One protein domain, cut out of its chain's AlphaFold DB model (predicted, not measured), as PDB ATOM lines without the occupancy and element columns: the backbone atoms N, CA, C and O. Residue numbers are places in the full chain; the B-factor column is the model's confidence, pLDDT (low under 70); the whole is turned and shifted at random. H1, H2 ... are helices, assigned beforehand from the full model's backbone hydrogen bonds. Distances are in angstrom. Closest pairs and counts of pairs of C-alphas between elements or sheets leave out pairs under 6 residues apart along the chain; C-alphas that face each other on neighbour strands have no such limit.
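This is residues 279 to 320 of the 374 residues of the protein "PadR family transcriptional regulator" of Austwickia sp (UniProt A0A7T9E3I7). Two helices make a lopsided, flat helical hairpin: the shorter H1 runs one way, a tight turn follows, and the longer H2 folds back beside it, with its far part sticking out alone from residue 307 on. The two arms are close only near the turn and open slightly away from it, as a narrow V. The printed part has 42 residues with two named helices, H1 then H2, and no named strand; the class is all helix. The whole is loose, with a radius of gyration of the C-alphas of 12.2 A, and its C-alphas span 38 by 20 by 6 A.

Find C-alpha 279 at (-79.711, 55.637, 9.522); there H1 begins, and it takes in residues 279 to 293, 21.2 A from first to last C-alpha. It ends at C-alpha 293, at (-92.148, 43.710, -2.910). After Gly 294 and Asp 295, look for C-alpha 296 at (-96.693, 50.030, -7.270), where H2 begins; it takes in residues 296 to 319 and is 35.0 A long from first to last C-alpha.

H1 and H2 form a helical hairpin, two helices in a row that touch and run opposite ways, here at a shallow tilt of 18 degrees. Look at Val 290 and Thr 299 for their closest C-alphas, 6.1 A apart. H1 touches H2 with residues 287 to 291 alone, and H2 touches H1 with residues 298 to 302 alone. Their centres are 13.7 A apart. In H1 and H2 every backbone O i to N i+4 pair is within hydrogen-bond range.

The two C-alphas farthest apart are those of Gly 294 and Asp 320, at 38.7 A. Residues 292 to 297 stand free, and so do residues 307 to 320, of which 307 to 319 belong to H2. The link from H1 to H2 is tight, and the printed part has no cut. The mean pLDDT of the printed part is 78.7; it is under 70 at residues 281, 284 to 285, 288 to 289, 292 and 319 to 320.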
ATOM      1  N   ALA A 279     -78.322  55.360   9.876       71.75
ATOM      2  CA  ALA A 279     -79.711  55.637   9.522       71.75
ATOM      3  C   ALA A 279     -79.914  55.627   7.995       71.75
ATOM      4  O   ALA A 279     -80.865  55.026   7.495       71.75
ATOM      5  N   LEU A 280     -78.980  56.208   7.233       70.56
ATOM      6  CA  LEU A 280     -79.009  56.181   5.771       70.56
ATOM      7  C   LEU A 280     -78.865  54.755   5.208       70.56
ATOM      8  O   LEU A 280     -79.553  54.396   4.252       70.56
ATOM      9  N   GLY A 281     -78.007  53.927   5.807       66.69
ATOM     10  CA  GLY A 281     -77.865  52.515   5.447       66.69
ATOM     11  C   GLY A 281     -79.153  51.717   5.679       66.69
ATOM     12  O   GLY A 281     -79.604  50.996   4.786       66.69
ATOM     13  N   GLN A 282     -79.788  51.891   6.841       72.94
ATOM     14  CA  GLN A 282     -81.077  51.269   7.168       72.94
ATOM     15  C   GLN A 282     -82.190  51.729   6.215       72.94
ATOM     16  O   GLN A 282     -82.955  50.902   5.711       72.94
ATOM     17  N   LEU A 283     -82.233  53.024   5.895       77.69
ATOM     18  CA  LEU A 283     -83.169  53.589   4.924       77.69
ATOM     19  C   LEU A 283     -82.979  52.983   3.525       77.69
ATOM     20  O   LEU A 283     -83.955  52.645   2.851       77.69
ATOM     21  N   GLY A 284     -81.729  52.784   3.097       67.56
ATOM     22  CA  GLY A 284     -81.408  52.129   1.828       67.56
ATOM     23  C   GLY A 284     -81.898  50.678   1.762       67.56
ATOM     24  O   GLY A 284     -82.459  50.260   0.745       67.56
ATOM     25  N   LEU A 285     -81.746  49.915   2.850       64.12
ATOM     26  CA  LEU A 285     -82.255  48.542   2.948       64.12
ATOM     27  C   LEU A 285     -83.788  48.493   2.906       64.12
ATOM     28  O   LEU A 285     -84.348  47.689   2.160       64.12
ATOM     29  N   ALA A 286     -84.464  49.375   3.645       74.69
ATOM     30  CA  ALA A 286     -85.923  49.475   3.629       74.69
ATOM     31  C   ALA A 286     -86.454  49.840   2.231       74.69
ATOM     32  O   ALA A 286     -87.371  49.198   1.721       74.69
ATOM     33  N   THR A 287     -85.811  50.800   1.560       73.88
ATOM     34  CA  THR A 287     -86.151  51.199   0.182       73.88
ATOM     35  C   THR A 287     -85.986  50.032  -0.796       73.88
ATOM     36  O   THR A 287     -86.832  49.808  -1.663       73.88
ATOM     37  N   ARG A 288     -84.923  49.229  -0.638       63.94
ATOM     38  CA  ARG A 288     -84.718  48.014  -1.437       63.94
ATOM     39  C   ARG A 288     -85.821  46.981  -1.193       63.94
ATOM     40  O   ARG A 288     -86.281  46.377  -2.159       63.94
ATOM     41  N   ALA A 289     -86.244  46.787   0.055       69.81
ATOM     42  CA  ALA A 289     -87.313  45.851   0.396       69.81
ATOM     43  C   ALA A 289     -88.648  46.248  -0.260       69.81
ATOM     44  O   ALA A 289     -89.332  45.388  -0.811       69.81
ATOM     45  N   VAL A 290     -88.966  47.549  -0.296       79.38
ATOM     46  CA  VAL A 290     -90.138  48.073  -1.021       79.38
ATOM     47  C   VAL A 290     -90.046  47.771  -2.518       79.38
ATOM     48  O   VAL A 290     -90.986  47.228  -3.095       79.38
ATOM     49  N   GLY A 291     -88.894  48.035  -3.143       73.06
ATOM     50  CA  GLY A 291     -88.694  47.730  -4.562       73.06
ATOM     51  C   GLY A 291     -88.793  46.233  -4.891       73.06
ATOM     52  O   GLY A 291     -89.262  45.870  -5.965       73.06
ATOM     53  N   GLN A 292     -88.383  45.354  -3.969       65.50
ATOM     54  CA  GLN A 292     -88.503  43.898  -4.124       65.50
ATOM     55  C   GLN A 292     -89.931  43.381  -3.917       65.50
ATOM     56  O   GLN A 292     -90.288  42.372  -4.521       65.50
ATOM     57  N   ALA A 293     -90.740  44.052  -3.092       78.38
ATOM     58  CA  ALA A 293     -92.148  43.710  -2.910       78.38
ATOM     59  C   ALA A 293     -92.968  43.931  -4.194       78.38
ATOM     60  O   ALA A 293     -93.966  43.247  -4.404       78.38
ATOM     61  N   GLY A 294     -92.528  44.848  -5.067       75.44
ATOM     62  CA  GLY A 294     -93.089  45.044  -6.409       75.44
ATOM     63  C   GLY A 294     -94.489  45.665  -6.440       75.44
ATOM     64  O   GLY A 294     -95.088  45.750  -7.510       75.44
ATOM     65  N   ASP A 295     -95.008  46.104  -5.293       91.00
ATOM     66  CA  ASP A 295     -96.292  46.792  -5.188       91.00
ATOM     67  C   ASP A 295     -96.136  48.262  -5.643       91.00
ATOM     68  O   ASP A 295     -95.349  49.016  -5.046       91.00
ATOM     69  N   PRO A 296     -96.842  48.692  -6.708       82.56
ATOM     70  CA  PRO A 296     -96.693  50.030  -7.270       82.56
ATOM     71  C   PRO A 296     -97.199  51.137  -6.337       82.56
ATOM     72  O   PRO A 296     -96.665  52.248  -6.379       82.56
ATOM     73  N   ASP A 297     -98.187  50.859  -5.486       87.12
ATOM     74  CA  ASP A 297     -98.745  51.849  -4.565       87.12
ATOM     75  C   ASP A 297     -97.825  52.042  -3.358       87.12
ATOM     76  O   ASP A 297     -97.529  53.178  -2.980       87.12
ATOM     77  N   VAL A 298     -97.263  50.950  -2.832       84.81
ATOM     78  CA  VAL A 298     -96.235  51.005  -1.777       84.81
ATOM     79  C   VAL A 298     -94.964  51.687  -2.289       84.81
ATOM     80  O   VAL A 298     -94.352  52.480  -1.575       84.81
ATOM     81  N   THR A 299     -94.581  51.436  -3.543       84.94
ATOM     82  CA  THR A 299     -93.422  52.094  -4.166       84.94
ATOM     83  C   THR A 299     -93.631  53.602  -4.290       84.94
ATOM     84  O   THR A 299     -92.732  54.369  -3.946       84.94
ATOM     85  N   ARG A 300     -94.814  54.043  -4.734       85.88
ATOM     86  CA  ARG A 300     -95.147  55.471  -4.837       85.88
ATOM     87  C   ARG A 300     -95.112  56.155  -3.469       85.88
ATOM     88  O   ARG A 300     -94.448  57.177  -3.326       85.88
ATOM     89  N   ALA A 301     -95.738  55.541  -2.465       88.56
ATOM     90  CA  ALA A 301     -95.743  56.053  -1.095       88.56
ATOM     91  C   ALA A 301     -94.324  56.144  -0.499       88.56
ATOM     92  O   ALA A 301     -93.984  57.122   0.164       88.56
ATOM     93  N   ALA A 302     -93.461  55.160  -0.771       85.31
ATOM     94  CA  ALA A 302     -92.070  55.195  -0.326       85.31
ATOM     95  C   ALA A 302     -91.264  56.323  -0.995       85.31
ATOM     96  O   ALA A 302     -90.464  56.974  -0.327       85.31
ATOM     97  N   VAL A 303     -91.479  56.585  -2.290       87.50
ATOM     98  CA  VAL A 303     -90.834  57.707  -2.998       87.50
ATOM     99  C   VAL A 303     -91.267  59.051  -2.411       87.50
ATOM    100  O   VAL A 303     -90.414  59.902  -2.161       87.50
ATOM    101  N   GLU A 304     -92.561  59.237  -2.147       88.69
ATOM    102  CA  GLU A 304     -93.079  60.461  -1.522       88.69
ATOM    103  C   GLU A 304     -92.459  60.702  -0.140       88.69
ATOM    104  O   GLU A 304     -91.957  61.796   0.128       88.69
ATOM    105  N   LEU A 305     -92.392  59.662   0.696       92.94
ATOM    106  CA  LEU A 305     -91.780  59.729   2.024       92.94
ATOM    107  C   LEU A 305     -90.281  60.077   1.968       92.94
ATOM    108  O   LEU A 305     -89.781  60.851   2.792       92.94
ATOM    109  N   LEU A 306     -89.545  59.530   0.996       88.19
ATOM    110  CA  LEU A 306     -88.127  59.843   0.790       88.19
ATOM    111  C   LEU A 306     -87.921  61.295   0.344       88.19
ATOM    112  O   LEU A 306     -87.002  61.962   0.819       88.19
ATOM    113  N   GLU A 307     -88.779  61.802  -0.540       84.44
ATOM    114  CA  GLU A 307     -88.742  63.192  -0.997       84.44
ATOM    115  C   GLU A 307     -89.078  64.191   0.115       84.44
ATOM    116  O   GLU A 307     -88.457  65.256   0.204       84.44
ATOM    117  N   GLU A 308     -90.027  63.852   0.985       88.88
ATOM    118  CA  GLU A 308     -90.328  64.627   2.187       88.88
ATOM    119  C   GLU A 308     -89.142  64.627   3.160       88.88
ATOM    120  O   GLU A 308     -88.701  65.689   3.602       88.88
ATOM    121  N   SER A 309     -88.563  63.453   3.420       90.88
ATOM    122  CA  SER A 309     -87.393  63.303   4.292       90.88
ATOM    123  C   SER A 309     -86.201  64.111   3.771       90.88
ATOM    124  O   SER A 309     -85.556  64.833   4.531       90.88
ATOM    125  N   ARG A 310     -85.945  64.070   2.455       85.44
ATOM    126  CA  ARG A 310     -84.913  64.877   1.788       85.44
ATOM    127  C   ARG A 310     -85.143  66.371   2.012       85.44
ATOM    128  O   ARG A 310     -84.217  67.077   2.404       85.44
ATOM    129  N   ARG A 311     -86.370  66.855   1.788       86.06
ATOM    130  CA  ARG A 311     -86.740  68.262   2.020       86.06
ATOM    131  C   ARG A 311     -86.582  68.663   3.489       86.06
ATOM    132  O   ARG A 311     -86.089  69.753   3.763       86.06
ATOM    133  N   GLY A 312     -86.944  67.783   4.423       88.69
ATOM    134  CA  GLY A 312     -86.740  67.987   5.858       88.69
ATOM    135  C   GLY A 312     -85.264  68.144   6.230       88.69
ATOM    136  O   GLY A 312     -84.914  69.089   6.932       88.69
ATOM    137  N   LEU A 313     -84.388  67.289   5.694       83.00
ATOM    138  CA  LEU A 313     -82.940  67.374   5.919       83.00
ATOM    139  C   LEU A 313     -82.342  68.687   5.392       83.00
ATOM    140  O   LEU A 313     -81.528  69.306   6.074       83.00
ATOM    141  N   TYR A 314     -82.771  69.153   4.216       71.81
ATOM    142  CA  TYR A 314     -82.335  70.454   3.694       71.81
ATOM    143  C   TYR A 314     -82.838  71.634   4.527       71.81
ATOM    144  O   TYR A 314     -82.126  72.625   4.659       71.81
ATOM    145  N   ARG A 315     -84.032  71.533   5.124       88.75
ATOM    146  CA  ARG A 315     -84.556  72.568   6.023       88.75
ATOM    147  C   ARG A 315     -83.712  72.707   7.291       88.75
ATOM    148  O   ARG A 315     -83.470  73.830   7.709       88.75
ATOM    149  N   LEU A 316     -83.239  71.596   7.859       83.12
ATOM    150  CA  LEU A 316     -82.332  71.623   9.016       83.12
ATOM    151  C   LEU A 316     -81.024  72.357   8.678       83.12
ATOM    152  O   LEU A 316     -80.604  73.235   9.420       83.12
ATOM    153  N   LEU A 317     -80.446  72.084   7.503       74.56
ATOM    154  CA  LEU A 317     -79.243  72.781   7.028       74.56
ATOM    155  C   LEU A 317     -79.466  74.277   6.757       74.56
ATOM    156  O   LEU A 317     -78.522  75.054   6.838       74.56
ATOM    157  N   ALA A 318     -80.691  74.675   6.410       75.12
ATOM    158  CA  ALA A 318     -81.047  76.073   6.190       75.12
ATOM    159  C   ALA A 318     -81.313  76.840   7.499       75.12
ATOM    160  O   ALA A 318     -81.169  78.056   7.518       75.12
ATOM    161  N   GLN A 319     -81.693  76.149   8.579       58.47
ATOM    162  CA  GLN A 319     -81.928  76.754   9.895       58.47
ATOM    163  C   GLN A 319     -80.620  76.981  10.666       58.47
ATOM    164  O   GLN A 319     -80.464  78.034  11.269       58.47
ATOM    165  N   ASP A 320     -79.645  76.073  10.552       51.53
ATOM    166  CA  ASP A 320     -78.324  76.206  11.198       51.53
ATOM    167  C   ASP A 320     -77.389  77.235  10.516       51.53
ATOM    168  O   ASP A 320     -76.306  77.517  11.019       51.53
TER     169      ASP A 320